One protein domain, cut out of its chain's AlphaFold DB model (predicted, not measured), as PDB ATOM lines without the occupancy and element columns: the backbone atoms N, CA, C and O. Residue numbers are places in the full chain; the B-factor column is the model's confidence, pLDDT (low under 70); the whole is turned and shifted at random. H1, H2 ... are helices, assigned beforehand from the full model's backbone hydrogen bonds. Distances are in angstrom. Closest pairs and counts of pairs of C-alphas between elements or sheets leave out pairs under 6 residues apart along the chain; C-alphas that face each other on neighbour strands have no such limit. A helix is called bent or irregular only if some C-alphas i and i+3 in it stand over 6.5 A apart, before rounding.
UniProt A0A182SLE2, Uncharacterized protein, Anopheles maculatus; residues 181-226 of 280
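AT A GLANCE: This is residues 181 to 226 of the 280 residues of an uncharacterized protein of Anopheles maculatus (UniProt A0A182SLE2). The chain makes a long U of short helices: H1, H2 and H3 follow one another in a row along the longest axis, the link of residues 198 to 208 turns the chain round at one end, and H4 and H5 come back on the other arm of the U, towards H2. H1 lies at the end away from that turn. The printed part has 46 residues with five named helices, H1 to H5 in order along the chain, and no named strand; the class is all helix. The whole is only just compact, close to loose, with a radius of gyration of the C-alphas of 10.9 A, and its outline is elongated, spanning 32 by 19 by 12 A.

IN THESE COORDINATES: H1 is residues 181 to 184, 5.2 A from first to last C-alpha, and begins with C-alpha 181 at (-41.591, -56.268, -20.042). H2 is residues 187 to 190, 5.0 A long. H3 is residues 194 to 197, 5.1 A long, with C-alpha 197 at (-35.497, -37.836, -4.289). H4 is residues 209 to 213, 8.5 A long; it is irregular, with C-alphas 210 and 213 at 7.3 A from each other. H5, the longest helix by residues, is residues 220 to 226, 10.0 A long, and ends with C-alpha 226 at (-39.235, -54.424, -6.833).

HOW THE PARTS SIT: H1 is apart from H2, H3, H4 and H5. H2 and H5 only just touch, with 3 pairs of C-alphas within 8 A; their closest C-alphas are those of Leu 190 and Leu 226, 6.6 A apart. H2 is apart from H3 and H4. H3 and H4 are close but not clearly touching, their closest C-alphas being those of Cys 197 and Cys 211 at 6.5 A. H5 is apart from H3 and H4. In H5 every O i to N i+4 pair is within hydrogen-bond range; in H4 it is 0 of 1, with 1 of 2 O i to N i+3 pairs within range, and H1, H2 and H3 are too short for an O i to N i+4 pair.

THE WHOLE: The two C-alphas farthest apart are those of Glu 181 and Pro 200, at 31.9 A, while the first and last printed C-alphas, those of Glu 181 and Leu 226, are 13.5 A apart. The links H1 to H2 and H2 to H3 are tight, H4 to H5 is short, and H3 to H4 is long, with 11 residues. The printed part has no cut. The mean pLDDT of the printed part is 93.2, and no printed residue is under 70.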
ATOM      1  N   GLU A 181     -41.945 -56.321 -21.467       83.38
ATOM      2  CA  GLU A 181     -41.591 -56.268 -20.042       83.38
ATOM      3  C   GLU A 181     -41.883 -54.882 -19.445       83.38
ATOM      4  O   GLU A 181     -42.409 -54.794 -18.333       83.38
ATOM      5  N   ALA A 182     -41.632 -53.808 -20.202       86.75
ATOM      6  CA  ALA A 182     -41.947 -52.437 -19.806       86.75
ATOM      7  C   ALA A 182     -43.459 -52.182 -19.696       86.75
ATOM      8  O   ALA A 182     -43.881 -51.417 -18.828       86.75
ATOM      9  N   MET A 183     -44.274 -52.845 -20.529       87.56
ATOM     10  CA  MET A 183     -45.738 -52.825 -20.423       87.56
ATOM     11  C   MET A 183     -46.223 -53.472 -19.119       87.56
ATOM     12  O   MET A 183     -47.160 -52.975 -18.502       87.56
ATOM     13  N   LEU A 184     -45.589 -54.568 -18.682       87.62
ATOM     14  CA  LEU A 184     -45.928 -55.225 -17.417       87.62
ATOM     15  C   LEU A 184     -45.499 -54.396 -16.209       87.62
ATOM     16  O   LEU A 184     -46.234 -54.275 -15.227       87.62
ATOM     17  N   THR A 185     -44.266 -53.891 -16.223       91.94
ATOM     18  CA  THR A 185     -43.727 -53.081 -15.129       91.94
ATOM     19  C   THR A 185     -42.582 -52.214 -15.621       91.94
ATOM     20  O   THR A 185     -41.581 -52.713 -16.127       91.94
ATOM     21  N   SER A 186     -42.691 -50.911 -15.388       93.00
ATOM     22  CA  SER A 186     -41.650 -49.930 -15.685       93.00
ATOM     23  C   SER A 186     -41.097 -49.302 -14.405       93.00
ATOM     24  O   SER A 186     -41.727 -49.356 -13.349       93.00
ATOM     25  N   LEU A 187     -39.958 -48.609 -14.502       92.06
ATOM     26  CA  LEU A 187     -39.404 -47.831 -13.383       92.06
ATOM     27  C   LEU A 187     -40.394 -46.795 -12.829       92.06
ATOM     28  O   LEU A 187     -40.391 -46.526 -11.632       92.06
ATOM     29  N   LYS A 188     -41.290 -46.259 -13.670       93.56
ATOM     30  CA  LYS A 188     -42.329 -45.313 -13.232       93.56
ATOM     31  C   LYS A 188     -43.314 -45.963 -12.259       93.56
ATOM     32  O   LYS A 188     -43.775 -45.307 -11.335       93.56
ATOM     33  N   ASN A 189     -43.593 -47.257 -12.429       95.12
ATOM     34  CA  ASN A 189     -44.438 -48.013 -11.506       95.12
ATOM     35  C   ASN A 189     -43.738 -48.270 -10.166       95.12
ATOM     36  O   ASN A 189     -44.408 -48.404  -9.147       95.12
ATOM     37  N   LEU A 190     -42.402 -48.322 -10.146       96.25
ATOM     38  CA  LEU A 190     -41.611 -48.613  -8.946       96.25
ATOM     39  C   LEU A 190     -41.250 -47.363  -8.149       96.25
ATOM     40  O   LEU A 190     -41.095 -47.464  -6.937       96.25
ATOM     41  N   ALA A 191     -41.149 -46.209  -8.809       95.44
ATOM     42  CA  ALA A 191     -40.754 -44.949  -8.193       95.44
ATOM     43  C   ALA A 191     -41.603 -44.619  -6.950       95.44
ATOM     44  O   ALA A 191     -42.820 -44.833  -6.922       95.44
ATOM     45  N   THR A 192     -40.934 -44.114  -5.915       94.62
ATOM     46  CA  THR A 192     -41.507 -43.710  -4.623       94.62
ATOM     47  C   THR A 192     -40.787 -42.458  -4.109       94.62
ATOM     48  O   THR A 192     -39.787 -42.057  -4.699       94.62
ATOM     49  N   ALA A 193     -41.308 -41.827  -3.048       92.62
ATOM     50  CA  ALA A 193     -40.658 -40.718  -2.335       92.62
ATOM     51  C   ALA A 193     -40.151 -39.563  -3.232       92.62
ATOM     52  O   ALA A 193     -39.050 -39.050  -3.040       92.62
ATOM     53  N   ALA A 194     -40.960 -39.134  -4.211       93.50
ATOM     54  CA  ALA A 194     -40.544 -38.181  -5.249       93.50
ATOM     55  C   ALA A 194     -39.935 -36.878  -4.696       93.50
ATOM     56  O   ALA A 194     -38.889 -36.460  -5.179       93.50
ATOM     57  N   ASN A 195     -40.550 -36.281  -3.667       93.94
ATOM     58  CA  ASN A 195     -40.057 -35.041  -3.058       93.94
ATOM     59  C   ASN A 195     -38.671 -35.235  -2.430       93.94
ATOM     60  O   ASN A 195     -37.768 -34.451  -2.684       93.94
ATOM     61  N   GLN A 196     -38.479 -36.327  -1.689       94.25
ATOM     62  CA  GLN A 196     -37.197 -36.635  -1.057       94.25
ATOM     63  C   GLN A 196     -36.099 -36.902  -2.099       94.25
ATOM     64  O   GLN A 196     -34.958 -36.495  -1.924       94.25
ATOM     65  N   CYS A 197     -36.441 -37.565  -3.205       95.44
ATOM     66  CA  CYS A 197     -35.497 -37.836  -4.289       95.44
ATOM     67  C   CYS A 197     -35.151 -36.602  -5.136       95.44
ATOM     68  O   CYS A 197     -34.176 -36.645  -5.884       95.44
ATOM     69  N   ALA A 198     -35.948 -35.535  -5.053       95.94
ATOM     70  CA  ALA A 198     -35.724 -34.284  -5.770       95.94
ATOM     71  C   ALA A 198     -34.866 -33.277  -4.981       95.94
ATOM     72  O   ALA A 198     -34.530 -32.223  -5.520       95.94
ATOM     73  N   GLU A 199     -34.503 -33.593  -3.735       95.75
ATOM     74  CA  GLU A 199     -33.742 -32.720  -2.840       95.75
ATOM     75  C   GLU A 199     -32.360 -33.320  -2.491       95.75
ATOM     76  O   GLU A 199     -32.187 -34.548  -2.490       95.75
ATOM     77  N   PRO A 200     -31.346 -32.487  -2.176       94.19
ATOM     78  CA  PRO A 200     -30.105 -32.960  -1.568       94.19
ATOM     79  C   PRO A 200     -30.387 -33.658  -0.222       94.19
ATOM     80  O   PRO A 200     -31.257 -33.210   0.525       94.19
ATOM     81  N   PRO A 201     -29.660 -34.731   0.135       93.94
ATOM     82  CA  PRO A 201     -28.463 -35.235  -0.538       93.94
ATOM     83  C   PRO A 201     -28.737 -36.196  -1.712       93.94
ATOM     84  O   PRO A 201     -27.789 -36.588  -2.389       93.94
ATOM     85  N   CYS A 202     -29.990 -36.576  -1.996       95.06
ATOM     86  CA  CYS A 202     -30.304 -37.625  -2.981       95.06
ATOM     87  C   CYS A 202     -30.027 -37.228  -4.437       95.06
ATOM     88  O   CYS A 202     -29.810 -38.094  -5.285       95.06
ATOM     89  N   THR A 203     -29.997 -35.928  -4.731       95.25
ATOM     90  CA  THR A 203     -29.576 -35.405  -6.038       95.25
ATOM     91  C   THR A 203     -28.061 -35.453  -6.245       95.25
ATOM     92  O   THR A 203     -27.602 -35.370  -7.382       95.25
ATOM     93  N   GLU A 204     -27.281 -35.575  -5.166       94.56
ATOM     94  CA  GLU A 204     -25.813 -35.503  -5.182       94.56
ATOM     95  C   GLU A 204     -25.154 -36.862  -4.924       94.56
ATOM     96  O   GLU A 204     -24.077 -37.142  -5.453       94.56
ATOM     97  N   SER A 205     -25.780 -37.718  -4.112       94.25
ATOM     98  CA  SER A 205     -25.223 -39.004  -3.708       94.25
ATOM     99  C   SER A 205     -26.304 -40.035  -3.397       94.25
ATOM    100  O   SER A 205     -27.327 -39.739  -2.786       94.25
ATOM    101  N   CYS A 206     -26.018 -41.289  -3.749       93.75
ATOM    102  CA  CYS A 206     -26.817 -42.455  -3.367       93.75
ATOM    103  C   CYS A 206     -26.333 -43.124  -2.068       93.75
ATOM    104  O   CYS A 206     -26.883 -44.146  -1.670       93.75
ATOM    105  N   ALA A 207     -25.295 -42.585  -1.415       92.31
ATOM    106  CA  ALA A 207     -24.766 -43.133  -0.164       92.31
ATOM    107  C   ALA A 207     -25.749 -43.065   1.026       92.31
ATOM    108  O   ALA A 207     -25.758 -44.006   1.824       92.31
ATOM    109  N   PRO A 208     -26.573 -42.007   1.186       93.25
ATOM    110  CA  PRO A 208     -27.538 -41.943   2.280       93.25
ATOM    111  C   PRO A 208     -28.640 -43.005   2.147       93.25
ATOM    112  O   PRO A 208     -29.189 -43.235   1.066       93.25
ATOM    113  N   VAL A 209     -29.000 -43.642   3.265       88.88
ATOM    114  CA  VAL A 209     -29.969 -44.757   3.318       88.88
ATOM    115  C   VAL A 209     -31.369 -44.305   2.893       88.88
ATOM    116  O   VAL A 209     -32.146 -45.048   2.287       88.88
ATOM    117  N   GLU A 210     -31.709 -43.056   3.184       89.19
ATOM    118  CA  GLU A 210     -32.934 -42.397   2.768       89.19
ATOM    119  C   GLU A 210     -33.104 -42.438   1.237       89.19
ATOM    120  O   GLU A 210     -34.208 -42.755   0.784       89.19
ATOM    121  N   CYS A 211     -32.021 -42.280   0.468       94.12
ATOM    122  CA  CYS A 211     -32.010 -42.175  -0.995       94.12
ATOM    123  C   CYS A 211     -32.036 -43.517  -1.742       94.12
ATOM    124  O   CYS A 211     -32.237 -43.534  -2.954       94.12
ATOM    125  N   GLN A 212     -31.877 -44.649  -1.049       93.56
ATOM    126  CA  GLN A 212     -31.784 -45.980  -1.676       93.56
ATOM    127  C   GLN A 212     -32.991 -46.345  -2.557       93.56
ATOM    128  O   GLN A 212     -32.854 -47.128  -3.490       93.56
ATOM    129  N   LEU A 213     -34.174 -45.780  -2.290       95.12
ATOM    130  CA  LEU A 213     -35.389 -46.025  -3.081       95.12
ATOM    131  C   LEU A 213     -35.539 -45.107  -4.301       95.12
ATOM    132  O   LEU A 213     -36.456 -45.301  -5.104       95.12
ATOM    133  N   CYS A 214     -34.674 -44.104  -4.449       95.62
ATOM    134  CA  CYS A 214     -34.715 -43.209  -5.592       95.62
ATOM    135  C   CYS A 214     -34.367 -43.978  -6.862       95.62
ATOM    136  O   CYS A 214     -33.382 -44.709  -6.909       95.62
ATOM    137  N   SER A 215     -35.157 -43.787  -7.920       94.06
ATOM    138  CA  SER A 215     -35.025 -44.553  -9.167       94.06
ATOM    139  C   SER A 215     -33.619 -44.501  -9.783       94.06
ATOM    140  O   SER A 215     -33.221 -45.442 -10.466       94.06
ATOM    141  N   THR A 216     -32.872 -43.419  -9.543       93.75
ATOM    142  CA  THR A 216     -31.478 -43.231  -9.975       93.75
ATOM    143  C   THR A 216     -30.466 -44.045  -9.165       93.75
ATOM    144  O   THR A 216     -29.415 -44.379  -9.700       93.75
ATOM    145  N   CYS A 217     -30.793 -44.393  -7.921       94.94
ATOM    146  CA  CYS A 217     -29.935 -45.124  -6.989       94.94
ATOM    147  C   CYS A 217     -30.207 -46.635  -6.954       94.94
ATOM    148  O   CYS A 217     -29.426 -47.369  -6.361       94.94
ATOM    149  N   LEU A 218     -31.288 -47.106  -7.587       94.75
ATOM    150  CA  LEU A 218     -31.636 -48.528  -7.622       94.75
ATOM    151  C   LEU A 218     -30.634 -49.339  -8.451       94.75
ATOM    152  O   LEU A 218     -30.490 -49.082  -9.657       94.75
ATOM    153  N   GLU A 219     -30.056 -50.376  -7.847       93.50
ATOM    154  CA  GLU A 219     -29.265 -51.383  -8.553       93.50
ATOM    155  C   GLU A 219     -30.149 -52.271  -9.445       93.50
ATOM    156  O   GLU A 219     -31.369 -52.338  -9.288       93.50
ATOM    157  N   GLU A 220     -29.545 -53.000 -10.391       91.69
ATOM    158  CA  GLU A 220     -30.284 -53.941 -11.248       91.69
ATOM    159  C   GLU A 220     -31.021 -55.004 -10.418       91.69
ATOM    160  O   GLU A 220     -32.184 -55.305 -10.679       91.69
ATOM    161  N   THR A 221     -30.381 -55.511  -9.361       91.81
ATOM    162  CA  THR A 221     -30.991 -56.534  -8.504       91.81
ATOM    163  C   THR A 221     -32.164 -56.000  -7.682       91.81
ATOM    164  O   THR A 221     -33.172 -56.698  -7.557       91.81
ATOM    165  N   ASP A 222     -32.083 -54.753  -7.211       94.00
ATOM    166  CA  ASP A 222     -33.184 -54.086  -6.516       94.00
ATOM    167  C   ASP A 222     -34.363 -53.862  -7.459       94.00
ATOM    168  O   ASP A 222     -35.511 -54.135  -7.107       94.00
ATOM    169  N   ARG A 223     -34.091 -53.412  -8.691       94.31
ATOM    170  CA  ARG A 223     -35.126 -53.227  -9.718       94.31
ATOM    171  C   ARG A 223     -35.867 -54.531  -9.978       94.31
ATOM    172  O   ARG A 223     -37.094 -54.513  -9.987       94.31
ATOM    173  N   ASP A 224     -35.157 -55.643 -10.133       92.38
ATOM    174  CA  ASP A 224     -35.767 -56.960 -10.347       92.38
ATOM    175  C   ASP A 224     -36.674 -57.383  -9.183       92.38
ATOM    176  O   ASP A 224     -37.781 -57.894  -9.395       92.38
ATOM    177  N   ASP A 225     -36.221 -57.179  -7.944       94.75
ATOM    178  CA  ASP A 225     -36.983 -57.557  -6.754       94.75
ATOM    179  C   ASP A 225     -38.227 -56.669  -6.580       94.75
ATOM    180  O   ASP A 225     -39.317 -57.183  -6.304       94.75
ATOM    181  N   LEU A 226     -38.110 -55.362  -6.842       96.69
ATOM    182  CA  LEU A 226     -39.235 -54.424  -6.833       96.69
ATOM    183  C   LEU A 226     -40.225 -54.678  -7.980       96.69
ATOM    184  O   LEU A 226     -41.436 -54.593  -7.772       96.69
TER     185      LEU A 226